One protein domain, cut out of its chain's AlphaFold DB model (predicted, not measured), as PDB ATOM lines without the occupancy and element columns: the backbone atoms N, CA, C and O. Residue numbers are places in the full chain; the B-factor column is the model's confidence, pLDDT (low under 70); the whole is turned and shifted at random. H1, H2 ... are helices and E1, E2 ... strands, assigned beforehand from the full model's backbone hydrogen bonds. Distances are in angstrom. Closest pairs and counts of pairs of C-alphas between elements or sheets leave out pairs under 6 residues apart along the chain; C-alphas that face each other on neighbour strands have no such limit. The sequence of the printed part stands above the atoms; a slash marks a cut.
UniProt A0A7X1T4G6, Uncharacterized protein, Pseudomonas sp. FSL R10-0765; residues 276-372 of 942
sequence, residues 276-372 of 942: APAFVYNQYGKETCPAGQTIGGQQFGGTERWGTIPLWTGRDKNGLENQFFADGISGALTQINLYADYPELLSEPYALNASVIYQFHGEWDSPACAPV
ATOM      1  N   ALA A 276      31.688  42.585 -34.936       74.94
ATOM      2  CA  ALA A 276      31.463  41.258 -34.370       74.94
ATOM      3  C   ALA A 276      30.390  41.317 -33.266       74.94
ATOM      4  O   ALA A 276      30.337  42.328 -32.554       74.94
ATOM      5  N   PRO A 277      29.553  40.274 -33.108       84.50
ATOM      6  CA  PRO A 277      28.531  40.257 -32.081       84.50
ATOM      7  C   PRO A 277      29.137  40.526 -30.708       84.50
ATOM      8  O   PRO A 277      30.132  39.911 -30.323       84.50
ATOM      9  N   ALA A 278      28.521  41.443 -29.974       85.44
ATOM     10  CA  ALA A 278      28.867  41.774 -28.604       85.44
ATOM     11  C   ALA A 278      27.677  41.470 -27.693       85.44
ATOM     12  O   ALA A 278      26.525  41.672 -28.079       85.44
ATOM     13  N   PHE A 279      27.964  40.990 -26.485       90.25
ATOM     14  CA  PHE A 279      26.958  40.786 -25.450       90.25
ATOM     15  C   PHE A 279      26.271  42.113 -25.112       90.25
ATOM     16  O   PHE A 279      26.948  43.130 -24.941       90.25
ATOM     17  N   VAL A 280      24.943  42.088 -24.984       87.94
ATOM     18  CA  VAL A 280      24.148  43.267 -24.617       87.94
ATOM     19  C   VAL A 280      23.531  43.093 -23.232       87.94
ATOM     20  O   VAL A 280      23.794  43.899 -22.343       87.94
ATOM     21  N   TYR A 281      22.721  42.048 -23.044       88.31
ATOM     22  CA  TYR A 281      22.077  41.714 -21.773       88.31
ATOM     23  C   TYR A 281      21.581  40.257 -21.772       88.31
ATOM     24  O   TYR A 281      21.545  39.597 -22.811       88.31
ATOM     25  N   ASN A 282      21.179  39.753 -20.604       89.75
ATOM     26  CA  ASN A 282      20.527  38.450 -20.468       89.75
ATOM     27  C   ASN A 282      19.014  38.596 -20.677       89.75
ATOM     28  O   ASN A 282      18.346  39.264 -19.889       89.75
ATOM     29  N   GLN A 283      18.470  37.980 -21.727       90.81
ATOM     30  CA  GLN A 283      17.030  37.942 -21.968       90.81
ATOM     31  C   GLN A 283      16.386  36.900 -21.049       90.81
ATOM     32  O   GLN A 283      16.799  35.740 -21.037       90.81
ATOM     33  N   TYR A 284      15.371  37.317 -20.292       90.94
ATOM     34  CA  TYR A 284      14.662  36.454 -19.351       90.94
ATOM     35  C   TYR A 284      13.625  35.568 -20.046       90.94
ATOM     36  O   TYR A 284      12.949  35.991 -20.991       90.94
ATOM     37  N   GLY A 285      13.466  34.360 -19.514       88.25
ATOM     38  CA  GLY A 285      12.348  33.462 -19.765       88.25
ATOM     39  C   GLY A 285      11.830  32.834 -18.480       88.25
ATOM     40  O   GLY A 285      12.435  32.968 -17.417       88.25
ATOM     41  N   LYS A 286      10.687  32.161 -18.587       88.81
ATOM     42  CA  LYS A 286       9.931  31.640 -17.450       88.81
ATOM     43  C   LYS A 286       9.429  30.226 -17.730       88.81
ATOM     44  O   LYS A 286       8.983  29.918 -18.836       88.81
ATOM     45  N   GLU A 287       9.456  29.383 -16.704       89.38
ATOM     46  CA  GLU A 287       8.761  28.096 -16.672       89.38
ATOM     47  C   GLU A 287       7.784  28.072 -15.496       89.38
ATOM     48  O   GLU A 287       8.197  28.222 -14.349       89.38
ATOM     49  N   THR A 288       6.498  27.859 -15.782       86.62
ATOM     50  CA  THR A 288       5.484  27.531 -14.769       86.62
ATOM     51  C   THR A 288       5.356  26.008 -14.699       86.62
ATOM     52  O   THR A 288       5.123  25.351 -15.716       86.62
ATOM     53  N   CYS A 289       5.521  25.438 -13.509       83.12
ATOM     54  CA  CYS A 289       5.483  24.003 -13.279       83.12
ATOM     55  C   CYS A 289       4.089  23.408 -13.565       83.12
ATOM     56  O   CYS A 289       3.072  24.011 -13.211       83.12
ATOM     57  N   PRO A 290       4.012  22.200 -14.160       82.12
ATOM     58  CA  PRO A 290       2.750  21.485 -14.330       82.12
ATOM     59  C   PRO A 290       2.043  21.211 -12.995       82.12
ATOM     60  O   PRO A 290       2.687  21.040 -11.961       82.12
ATOM     61  N   ALA A 291       0.713  21.090 -13.020       72.31
ATOM     62  CA  ALA A 291      -0.075  20.779 -11.827       72.31
ATOM     63  C   ALA A 291       0.425  19.498 -11.121       72.31
ATOM     64  O   ALA A 291       0.593  18.454 -11.754       72.31
ATOM     65  N   GLY A 292       0.659  19.585  -9.807       68.56
ATOM     66  CA  GLY A 292       1.257  18.509  -9.002       68.56
ATOM     67  C   GLY A 292       2.794  18.468  -9.006       68.56
ATOM     68  O   GLY A 292       3.378  17.540  -8.444       68.56
ATOM     69  N   GLN A 293       3.454  19.453  -9.623       81.00
ATOM     70  CA  GLN A 293       4.908  19.620  -9.613       81.00
ATOM     71  C   GLN A 293       5.326  20.965  -9.017       81.00
ATOM     72  O   GLN A 293       4.583  21.945  -9.052       81.00
ATOM     73  N   THR A 294       6.554  21.002  -8.515       83.31
ATOM     74  CA  THR A 294       7.217  22.169  -7.923       83.31
ATOM     75  C   THR A 294       8.683  22.192  -8.347       83.31
ATOM     76  O   THR A 294       9.225  21.173  -8.790       83.31
ATOM     77  N   ILE A 295       9.354  23.334  -8.194       82.38
ATOM     78  CA  ILE A 295      10.813  23.447  -8.351       82.38
ATOM     79  C   ILE A 295      11.516  22.355  -7.532       82.38
ATOM     80  O   ILE A 295      11.352  22.249  -6.316       82.38
ATOM     81  N   GLY A 296      12.290  21.507  -8.212       78.62
ATOM     82  CA  GLY A 296      13.038  20.407  -7.605       78.62
ATOM     83  C   GLY A 296      12.194  19.290  -6.976       78.62
ATOM     84  O   GLY A 296      12.769  18.408  -6.342       78.62
ATOM     85  N   GLY A 297      10.863  19.304  -7.119       71.19
ATOM     86  CA  GLY A 297       9.964  18.327  -6.489       71.19
ATOM     87  C   GLY A 297       9.865  18.467  -4.970       71.19
ATOM     88  O   GLY A 297       9.463  17.529  -4.280       71.19
ATOM     89  N   GLN A 298      10.245  19.625  -4.428       64.06
ATOM     90  CA  GLN A 298      10.108  19.918  -3.007       64.06
ATOM     91  C   GLN A 298       8.633  20.130  -2.660       64.06
ATOM     92  O   GLN A 298       7.931  20.871  -3.352       64.06
ATOM     93  N   GLN A 299       8.151  19.537  -1.567       50.97
ATOM     94  CA  GLN A 299       6.885  19.971  -0.977       50.97
ATOM     95  C   GLN A 299       7.010  21.477  -0.681       50.97
ATOM     96  O   GLN A 299       7.955  21.889  -0.012       50.97
ATOM     97  N   PHE A 300       6.102  22.285  -1.239       50.62
ATOM     98  CA  PHE A 300       6.108  23.761  -1.165       50.62
ATOM     99  C   PHE A 300       7.260  24.475  -1.895       50.62
ATOM    100  O   PHE A 300       7.459  25.669  -1.695       50.62
ATOM    101  N   GLY A 301       7.980  23.792  -2.794       61.25
ATOM    102  CA  GLY A 301       8.837  24.477  -3.766       61.25
ATOM    103  C   GLY A 301       8.006  25.391  -4.678       61.25
ATOM    104  O   GLY A 301       6.854  25.077  -4.984       61.25
ATOM    105  N   GLY A 302       8.586  26.505  -5.131       68.31
ATOM    106  CA  GLY A 302       7.890  27.453  -6.007       68.31
ATOM    107  C   GLY A 302       7.316  26.786  -7.264       68.31
ATOM    108  O   GLY A 302       7.860  25.803  -7.775       68.31
ATOM    109  N   THR A 303       6.203  27.315  -7.766       82.00
ATOM    110  CA  THR A 303       5.549  26.827  -8.990       82.00
ATOM    111  C   THR A 303       6.071  27.501 -10.253       82.00
ATOM    112  O   THR A 303       5.661  27.116 -11.342       82.00
ATOM    113  N   GLU A 304       6.964  28.487 -10.146       84.38
ATOM    114  CA  GLU A 304       7.505  29.232 -11.284       84.38
ATOM    115  C   GLU A 304       8.988  29.533 -11.079       84.38
ATOM    116  O   GLU A 304       9.368  30.036 -10.022       84.38
ATOM    117  N   ARG A 305       9.816  29.254 -12.092       85.94
ATOM    118  CA  ARG A 305      11.260  29.540 -12.088       85.94
ATOM    119  C   ARG A 305      11.681  30.357 -13.301       85.94
ATOM    120  O   ARG A 305      11.035  30.284 -14.355       85.94
ATOM    121  N   TRP A 306      12.776  31.099 -13.166       90.75
ATOM    122  CA  TRP A 306      13.272  31.989 -14.211       90.75
ATOM    123  C   TRP A 306      14.557  31.465 -14.844       90.75
ATOM    124  O   TRP A 306      15.431  30.885 -14.200       90.75
ATOM    125  N   GLY A 307      14.653  31.669 -16.152       90.88
ATOM    126  CA  GLY A 307      15.813  31.329 -16.960       90.88
ATOM    127  C   GLY A 307      16.348  32.550 -17.693       90.88
ATOM    128  O   GLY A 307      15.636  33.537 -17.883       90.88
ATOM    129  N   THR A 308      17.600  32.483 -18.135       92.00
ATOM    130  CA  THR A 308      18.229  33.532 -18.940       92.00
ATOM    131  C   THR A 308      18.994  32.968 -20.128       92.00
ATOM    132  O   THR A 308      19.655  31.936 -20.023       92.00
ATOM    133  N   ILE A 309      18.934  33.672 -21.260       91.06
ATOM    134  CA  ILE A 309      19.808  33.449 -22.420       91.06
ATOM    135  C   ILE A 309      20.600  34.736 -22.686       91.06
ATOM    136  O   ILE A 309      19.995  35.813 -22.737       91.06
ATOM    137  N   PRO A 310      21.924  34.671 -22.909       89.06
ATOM    138  CA  PRO A 310      22.696  35.830 -23.344       89.06
ATOM    139  C   PRO A 310      22.251  36.313 -24.733       89.06
ATOM    140  O   PRO A 310      22.364  35.580 -25.722       89.06
ATOM    141  N   LEU A 311      21.791  37.564 -24.824       90.56
ATOM    142  CA  LEU A 311      21.510  38.244 -26.087       90.56
ATOM    143  C   LEU A 311      22.752  39.006 -26.562       90.56
ATOM    144  O   LEU A 311      23.354  39.790 -25.821       90.56
ATOM    145  N   TRP A 312      23.097  38.805 -27.829       90.75
ATOM    146  CA  TRP A 312      24.215  39.448 -28.510       90.75
ATOM    147  C   TRP A 312      23.704  40.257 -29.705       90.75
ATOM    148  O   TRP A 312      22.768  39.835 -30.384       90.75
ATOM    149  N   THR A 313      24.332  41.395 -30.009       90.00
ATOM    150  CA  THR A 313      24.080  42.129 -31.261       90.00
ATOM    151  C   THR A 313      25.365  42.401 -32.021       90.00
ATOM    152  O   THR A 313      26.407  42.705 -31.444       90.00
ATOM    153  N   GLY A 314      25.295  42.266 -33.343       84.56
ATOM    154  CA  GLY A 314      26.393  42.550 -34.266       84.56
ATOM    155  C   GLY A 314      25.880  43.274 -35.503       84.56
ATOM    156  O   GLY A 314      24.682  43.248 -35.790       84.56
ATOM    157  N   ARG A 315      26.777  43.912 -36.260       82.56
ATOM    158  CA  ARG A 315      26.424  44.529 -37.550       82.56
ATOM    159  C   ARG A 315      26.989  43.730 -38.709       82.56
ATOM    160  O   ARG A 315      28.167  43.364 -38.713       82.56
ATOM    161  N   ASP A 316      26.158  43.521 -39.724       78.62
ATOM    162  CA  ASP A 316      26.636  43.043 -41.018       78.62
ATOM    163  C   ASP A 316      27.454  44.133 -41.740       78.62
ATOM    164  O   ASP A 316      27.549  45.287 -41.306       78.62
ATOM    165  N   LYS A 317      28.054  43.787 -42.878       73.50
ATOM    166  CA  LYS A 317      28.800  44.736 -43.725       73.50
ATOM    167  C   LYS A 317      27.964  45.852 -44.367       73.50
ATOM    168  O   LYS A 317      28.541  46.786 -44.916       73.50
ATOM    169  N   ASN A 318      26.636  45.772 -44.300       76.69
ATOM    170  CA  ASN A 318      25.708  46.793 -44.784       76.69
ATOM    171  C   ASN A 318      25.277  47.759 -43.659       76.69
ATOM    172  O   ASN A 318      24.577  48.737 -43.924       76.69
ATOM    173  N   GLY A 319      25.701  47.507 -42.414       74.19
ATOM    174  CA  GLY A 319      25.356  48.290 -41.227       74.19
ATOM    175  C   GLY A 319      24.043  47.875 -40.553       74.19
ATOM    176  O   GLY A 319      23.672  48.500 -39.552       74.19
ATOM    177  N   LEU A 320      23.370  46.835 -41.063       79.25
ATOM    178  CA  LEU A 320      22.168  46.260 -40.464       79.25
ATOM    179  C   LEU A 320      22.538  45.566 -39.155       79.25
ATOM    180  O   LEU A 320      23.498  44.796 -39.086       79.25
ATOM    181  N   GLU A 321      21.771  45.870 -38.115       83.19
ATOM    182  CA  GLU A 321      21.934  45.282 -36.793       83.19
ATOM    183  C   GLU A 321      21.178  43.956 -36.728       83.19
ATOM    184  O   GLU A 321      19.979  43.904 -36.995       83.19
ATOM    185  N   ASN A 322      21.899  42.892 -36.389       85.25
ATOM    186  CA  ASN A 322      21.368  41.547 -36.237       85.25
ATOM    187  C   ASN A 322      21.463  41.140 -34.765       85.25
ATOM    188  O   ASN A 322      22.469  41.413 -34.102       85.25
ATOM    189  N   GLN A 323      20.417  40.483 -34.275       89.56
ATOM    190  CA  GLN A 323      20.327  39.953 -32.918       89.56
ATOM    191  C   GLN A 323      20.654  38.459 -32.934       89.56
ATOM    192  O   GLN A 323      20.352  37.765 -33.905       89.56
ATOM    193  N   PHE A 324      21.276  37.963 -31.868       90.31
ATOM    194  CA  PHE A 324      21.665  36.563 -31.733       90.31
ATOM    195  C   PHE A 324      21.436  36.076 -30.302       90.31
ATOM    196  O   PHE A 324      21.788  36.776 -29.351       90.31
ATOM    197  N   PHE A 325      20.935  34.853 -30.145       92.69
ATOM    198  CA  PHE A 325      21.065  34.114 -28.888       92.69
ATOM    199  C   PHE A 325      22.340  33.274 -28.911       92.69
ATOM    200  O   PHE A 325      22.650  32.637 -29.921       92.69
ATOM    201  N   ALA A 326      23.076  33.281 -27.800       86.50
ATOM    202  CA  ALA A 326      24.195  32.373 -27.586       86.50
ATOM    203  C   ALA A 326      23.715  31.089 -26.909       86.50
ATOM    204  O   ALA A 326      23.069  31.141 -25.865       86.50
ATOM    205  N   ASP A 327      24.083  29.946 -27.481       85.75
ATOM    206  CA  ASP A 327      23.917  28.647 -26.841       85.75
ATOM    207  C   ASP A 327      24.865  28.508 -25.634       85.75
ATOM    208  O   ASP A 327      26.082  28.643 -25.775       85.75
ATOM    209  N   GLY A 328      24.323  28.229 -24.447       78.38
ATOM    210  CA  GLY A 328      25.064  28.233 -23.181       78.38
ATOM    211  C   GLY A 328      26.113  27.124 -23.022       78.38
ATOM    212  O   GLY A 328      26.998  27.248 -22.179       78.38
ATOM    213  N   ILE A 329      26.062  26.059 -23.835       78.19
ATOM    214  CA  ILE A 329      27.044  24.958 -23.794       78.19
ATOM    215  C   ILE A 329      28.137  25.150 -24.847       78.19
ATOM    216  O   ILE A 329      29.322  24.976 -24.560       78.19
ATOM    217  N   SER A 330      27.748  25.462 -26.082       82.81
ATOM    218  CA  SER A 330      28.651  25.527 -27.236       82.81
ATOM    219  C   SER A 330      29.174  26.932 -27.539       82.81
ATOM    220  O   SER A 330      30.153  27.069 -28.273       82.81
ATOM    221  N   GLY A 331      28.531  27.977 -27.009       77.25
ATOM    222  CA  GLY A 331      28.788  29.372 -27.366       77.25
ATOM    223  C   GLY A 331      28.337  29.745 -28.784       77.25
ATOM    224  O   GLY A 331      28.668  30.832 -29.259       77.25
ATOM    225  N   ALA A 332      27.619  28.860 -29.487       83.06
ATOM    226  CA  ALA A 332      27.173  29.099 -30.854       83.06
ATOM    227  C   ALA A 332      26.123  30.221 -30.907       83.06
ATOM    228  O   ALA A 332      25.130  30.195 -30.181       83.06
ATOM    229  N   LEU A 333      26.337  31.199 -31.791       84.56
ATOM    230  CA  LEU A 333      25.422  32.322 -31.993       84.56
ATOM    231  C   LEU A 333      24.383  31.975 -33.063       84.56
ATOM    232  O   LEU A 333      24.725  31.795 -34.230       84.56
ATOM    233  N   THR A 334      23.112  31.937 -32.674       88.38
ATOM    234  CA  THR A 334      21.980  31.733 -33.587       88.38
ATOM    235  C   THR A 334      21.283  33.061 -33.829       88.38
ATOM    236  O   THR A 334      20.877  33.720 -32.874       88.38
ATOM    237  N   GLN A 335      21.162  33.468 -35.094       87.25
ATOM    238  CA  GLN A 335      20.512  34.725 -35.463       87.25
ATOM    239  C   GLN A 335      19.000  34.663 -35.214       87.25
ATOM    240  O   GLN A 335      18.362  33.670 -35.553       87.25
ATOM    241  N   ILE A 336      18.449  35.744 -34.663       87.19
ATOM    242  CA  ILE A 336      17.026  35.915 -34.349       87.19
ATOM    243  C   ILE A 336      16.548  37.324 -34.730       87.19
ATOM    244  O   ILE A 336      17.345  38.244 -34.940       87.19
ATOM    245  N   ASN A 337      15.235  37.514 -34.730       86.00
ATOM    246  CA  ASN A 337      14.554  38.799 -34.672       86.00
ATOM    247  C   ASN A 337      13.647  38.808 -33.432       86.00
ATOM    248  O   ASN A 337      12.527  38.301 -33.469       86.00
ATOM    249  N   LEU A 338      14.142  39.371 -32.324       82.00
ATOM    250  CA  LEU A 338      13.640  39.114 -30.969       82.00
ATOM    251  C   LEU A 338      12.118  39.281 -30.814       82.00
ATOM    252  O   LEU A 338      11.481  38.440 -30.194       82.00
ATOM    253  N   TYR A 339      11.528  40.329 -31.395       82.31
ATOM    254  CA  TYR A 339      10.087  40.607 -31.269       82.31
ATOM    255  C   TYR A 339       9.217  39.979 -32.366       82.31
ATOM    256  O   TYR A 339       7.997  39.949 -32.221       82.31
ATOM    257  N   ALA A 340       9.813  39.523 -33.472       82.00
ATOM    258  CA  ALA A 340       9.082  38.844 -34.543       82.00
ATOM    259  C   ALA A 340       9.024  37.327 -34.313       82.00
ATOM    260  O   ALA A 340       7.991  36.712 -34.570       82.00
ATOM    261  N   ASP A 341      10.116  36.757 -33.801       82.81
ATOM    262  CA  ASP A 341      10.250  35.327 -33.525       82.81
ATOM    263  C   ASP A 341       9.645  34.955 -32.157       82.81
ATOM    264  O   ASP A 341       9.129  33.849 -32.006       82.81
ATOM    265  N   TYR A 342       9.659  35.888 -31.189       86.31
ATOM    266  CA  TYR A 342       9.145  35.698 -29.823       86.31
ATOM    267  C   TYR A 342       8.133  36.795 -29.427       86.31
ATOM    268  O   TYR A 342       8.424  37.657 -28.584       86.31
ATOM    269  N   PRO A 343       6.931  36.817 -30.040       81.44
ATOM    270  CA  PRO A 343       5.911  37.831 -29.769       81.44
ATOM    271  C   PRO A 343       5.392  37.824 -28.319       81.44
ATOM    272  O   PRO A 343       4.808  38.817 -27.889       81.44
ATOM    273  N   GLU A 344       5.625  36.761 -27.538       79.00
ATOM    274  CA  GLU A 344       5.328  36.713 -26.099       79.00
ATOM    275  C   GLU A 344       6.023  37.828 -25.294       79.00
ATOM    276  O   GLU A 344       5.484  38.294 -24.290       79.00
ATOM    277  N   LEU A 345       7.160  38.341 -25.783       82.88
ATOM    278  CA  LEU A 345       7.886  39.471 -25.190       82.88
ATOM    279  C   LEU A 345       7.157  40.822 -25.320       82.88
ATOM    280  O   LEU A 345       7.674  41.837 -24.856       82.88
ATOM    281  N   LEU A 346       5.972  40.859 -25.936       80.62
ATOM    282  CA  LEU A 346       5.123  42.050 -26.056       80.62
ATOM    283  C   LEU A 346       3.974  42.087 -25.030       80.62
ATOM    284  O   LEU A 346       3.249  43.081 -24.967       80.62
ATOM    285  N   SER A 347       3.809  41.042 -24.214       72.56
ATOM    286  CA  SER A 347       2.755  40.917 -23.195       72.56
ATOM    287  C   SER A 347       3.328  40.534 -21.832       72.56
ATOM    288  O   SER A 347       4.248  39.722 -21.767       72.56
ATOM    289  N   GLU A 348       2.778  41.069 -20.737       61.34
ATOM    290  CA  GLU A 348       3.193  40.684 -19.380       61.34
ATOM    291  C   GLU A 348       3.041  39.163 -19.161       61.34
ATOM    292  O   GLU A 348       2.005  38.602 -19.526       61.34
ATOM    293  N   PRO A 349       4.052  38.476 -18.586       59.97
ATOM    294  CA  PRO A 349       5.187  39.015 -17.824       59.97
ATOM    295  C   PRO A 349       6.476  39.321 -18.631       59.97
ATOM    296  O   PRO A 349       7.557  39.322 -18.050       59.97
ATOM    297  N   TYR A 350       6.398  39.582 -19.943       80.31
ATOM    298  CA  TYR A 350       7.530  39.992 -20.800       80.31
ATOM    299  C   TYR A 350       8.717  39.003 -20.808       80.31
ATOM    300  O   TYR A 350       9.885  39.402 -20.795       80.31
ATOM    301  N   ALA A 351       8.421  37.702 -20.833       87.56
ATOM    302  CA  ALA A 351       9.400  36.623 -20.694       87.56
ATOM    303  C   ALA A 351       9.307  35.604 -21.843       87.56
ATOM    304  O   ALA A 351       8.213  35.300 -22.315       87.56
ATOM    305  N   LEU A 352      10.448  35.049 -22.261       88.50
ATOM    306  CA  LEU A 352      10.508  33.924 -23.202       88.50
ATOM    307  C   LEU A 352       9.879  32.652 -22.615       88.50
ATOM    308  O   LEU A 352       9.998  32.375 -21.418       88.50
ATOM    309  N   ASN A 353       9.312  31.815 -23.484       86.50
ATOM    310  CA  ASN A 353       8.886  30.467 -23.116       86.50
ATOM    311  C   ASN A 353      10.071  29.569 -22.705       86.50
ATOM    312  O   ASN A 353      11.144  29.606 -23.313       86.50
ATOM    313  N   ALA A 354       9.850  28.687 -21.723       85.06
ATOM    314  CA  ALA A 354      10.849  27.739 -21.217       85.06
ATOM    315  C   ALA A 354      11.534  26.898 -22.310       85.06
ATOM    316  O   ALA A 354      12.733  26.637 -22.230       85.06
ATOM    317  N   SER A 355      10.797  26.515 -23.359       86.94
ATOM    318  CA  SER A 355      11.317  25.789 -24.527       86.94
ATOM    319  C   SER A 355      12.494  26.495 -25.205       86.94
ATOM    320  O   SER A 355      13.421  25.821 -25.647       86.94
ATOM    321  N   VAL A 356      12.493  27.830 -25.242       87.81
ATOM    322  CA  VAL A 356      13.571  28.642 -25.823       87.81
ATOM    323  C   VAL A 356      14.810  28.596 -24.924       87.81
ATOM    324  O   VAL A 356      15.915  28.379 -25.414       87.81
ATOM    325  N   ILE A 357      14.625  28.701 -23.601       88.38
ATOM    326  CA  ILE A 357      15.713  28.555 -22.618       88.38
ATOM    327  C   ILE A 357      16.357  27.164 -22.729       88.38
ATOM    328  O   ILE A 357      17.580  27.058 -22.743       88.38
ATOM    329  N   TYR A 358      15.559  26.100 -22.873       87.12
ATOM    330  CA  TYR A 358      16.084  24.750 -23.098       87.12
ATOM    331  C   TYR A 358      16.802  24.602 -24.448       87.12
ATOM    332  O   TYR A 358      17.857  23.977 -24.495       87.12
ATOM    333  N   GLN A 359      16.263  25.177 -25.530       88.25
ATOM    334  CA  GLN A 359      16.848  25.104 -26.877       88.25
ATOM    335  C   GLN A 359      18.257  25.708 -26.941       88.25
ATOM    336  O   GLN A 359      19.118  25.152 -27.617       88.25
ATOM    337  N   PHE A 360      18.480  26.825 -26.246       88.75
ATOM    338  CA  PHE A 360      19.769  27.526 -26.196       88.75
ATOM    339  C   PHE A 360      20.577  27.217 -24.929       88.75
ATOM    340  O   PHE A 360      21.520  27.939 -24.619       88.75
ATOM    341  N   HIS A 361      20.210  26.175 -24.176       87.56
ATOM    342  CA  HIS A 361      20.872  25.767 -22.931       87.56
ATOM    343  C   HIS A 361      21.151  26.937 -21.963       87.56
ATOM    344  O   HIS A 361      22.239  27.047 -21.398       87.56
ATOM    345  N   GLY A 362      20.169  27.827 -21.807       84.38
ATOM    346  CA  GLY A 362      20.251  28.986 -20.924       84.38
ATOM    347  C   GLY A 362      20.342  28.612 -19.442       84.38
ATOM    348  O   GLY A 362      19.975  27.508 -19.027       84.38
ATOM    349  N   GLU A 363      20.825  29.549 -18.630       88.81
ATOM    350  CA  GLU A 363      20.985  29.352 -17.189       88.81
ATOM    351  C   GLU A 363      19.641  29.510 -16.471       88.81
ATOM    352  O   GLU A 363      18.936  30.499 -16.676       88.81
ATOM    353  N   TRP A 364      19.300  28.548 -15.612       88.69
ATOM    354  CA  TRP A 364      18.122  28.586 -14.744       88.69
ATOM    355  C   TRP A 364      18.510  28.999 -13.324       88.69
ATOM    356  O   TRP A 364      19.510  28.512 -12.798       88.69
ATOM    357  N   ASP A 365      17.687  29.832 -12.685       86.94
ATOM    358  CA  ASP A 365      17.867  30.244 -11.284       86.94
ATOM    359  C   ASP A 365      17.706  29.078 -10.284       86.94
ATOM    360  O   ASP A 365      18.321  29.071  -9.216       86.94
ATOM    361  N   SER A 366      16.907  28.074 -10.659       84.81
ATOM    362  CA  SER A 366      16.399  27.018  -9.783       84.81
ATOM    363  C   SER A 366      16.347  25.654 -10.486       84.81
ATOM    364  O   SER A 366      16.255  25.590 -11.719       84.81
ATOM    365  N   PRO A 367      16.338  24.532  -9.734       84.12
ATOM    366  CA  PRO A 367      16.147  23.190 -10.287       84.12
ATOM    367  C   PRO A 367      14.872  23.039 -11.132       84.12
ATOM    368  O   PRO A 367      13.894  23.755 -10.937       84.12
ATOM    369  N   ALA A 368      14.868  22.066 -12.046       83.50
ATOM    370  CA  ALA A 368      13.708  21.770 -12.890       83.50
ATOM    371  C   ALA A 368      12.462  21.386 -12.077       83.50
ATOM    372  O   ALA A 368      12.571  20.809 -10.991       83.50
ATOM    373  N   CYS A 369      11.282  21.674 -12.628       82.75
ATOM    374  CA  CYS A 369      10.015  21.206 -12.074       82.75
ATOM    375  C   CYS A 369      10.007  19.670 -11.983       82.75
ATOM    376  O   CYS A 369      10.370  18.978 -12.935       82.75
ATOM    377  N   ALA A 370       9.599  19.136 -10.833       79.38
ATOM    378  CA  ALA A 370       9.464  17.701 -10.611       79.38
ATOM    379  C   ALA A 370       8.263  17.398  -9.692       79.38
ATOM    380  O   ALA A 370       7.774  18.302  -9.009       79.38
ATOM    381  N   PRO A 371       7.752  16.152  -9.669       77.19
ATOM    382  CA  PRO A 371       6.649  15.768  -8.791       77.19
ATOM    383  C   PRO A 371       6.978  16.008  -7.319       77.19
ATOM    384  O   PRO A 371       8.079  15.685  -6.869       77.19
ATOM    385  N   VAL A 372       6.003  16.537  -6.580       65.50
ATOM    386  CA  VAL A 372       6.124  16.792  -5.141       65.50
ATOM    387  C   VAL A 372       6.419  15.493  -4.388       65.50
ATOM    388  O   VAL A 372       5.638  14.543  -4.441       65.50
TER     389      VAL A 372
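Overview. This is residues 276 to 372 of the 942 residues of an uncharacterized protein of Pseudomonas sp. FSL R10-0765 (UniProt A0A7X1T4G6). A long, strongly twisted ribbon of two antiparallel strands, E1 and E3, makes the longest axis; E4 and E5 widen it toward one end, and the small strand pair E2 and E6 is at the other. H3 packs on the ribbon with its residues 354 to 359, and the stretch between E5 and H3, with H1 and H2, makes an arc to one side. The printed part has 97 residues, with six named strands and three named helices that follow each other along the chain as E1 E2 E3 E4 E5 H1 H2 H3 E6; of the 55 residues in named elements helices hold 14 and strands 41, and the class is mixed, helices and strands. The antiparallel sheet order is E1, E3, E4, E5. The whole is only just loose, close to compact, with a radius of gyration of the C-alphas of 15.3 A, and elongated, spanning 54 by 29 by 16 A.

Arrangement. E1, residues 276 to 288, bends by 56 degrees at residue 280 and is antiparallel to E3, residues 304 to 315, with N 283 and O 309 2.8 A apart. E2, residues 293 to 295, is antiparallel to E6, residues 369 to 371, with N 370 and O 294 2.9 A apart. E3 and E4, residues 321 to 326, form a hairpin, with N 324 and O 312 2.8 A apart. E4 and E5, residues 333 to 336, form another, with N 334 and O 325 2.9 A apart; E3, E4 and E5 are a meander, each strand the antiparallel neighbour of the one before. H1, residues 338 to 341, only grazes the sheet with residue 338. H2, residues 343 to 346, is close to H1 but not clearly touching; the closest C-alphas, of Tyr 339 and Leu 345, are 6.6 A apart. H3, residues 354 to 359, is on the sheet at a height of 4.6 A, over none of its strands; its closest C-alpha to E1 is Ala 354, 5.0 A from that of Glu 287. In H3 every O i to N i+4 pair is within hydrogen-bond range; H1 and H2 are too short for such a pair.

Along the chain. E1 begins at C-alpha 276 (31.463, 41.258, -34.370) and is 35.3 A long; E3 is 35.8 A and E4 16.0 A. E6 ends at C-alpha 371 (6.649, 15.768, -8.791).

Size, cuts and confidence. The C-alphas farthest apart, of Gln 299 and Asn 318, are 54.7 A apart. The printed part has no cut and no long link. Its mean pLDDT is 82.4; residues 292, 298 to 302, 348 to 349 and 372 are under 70.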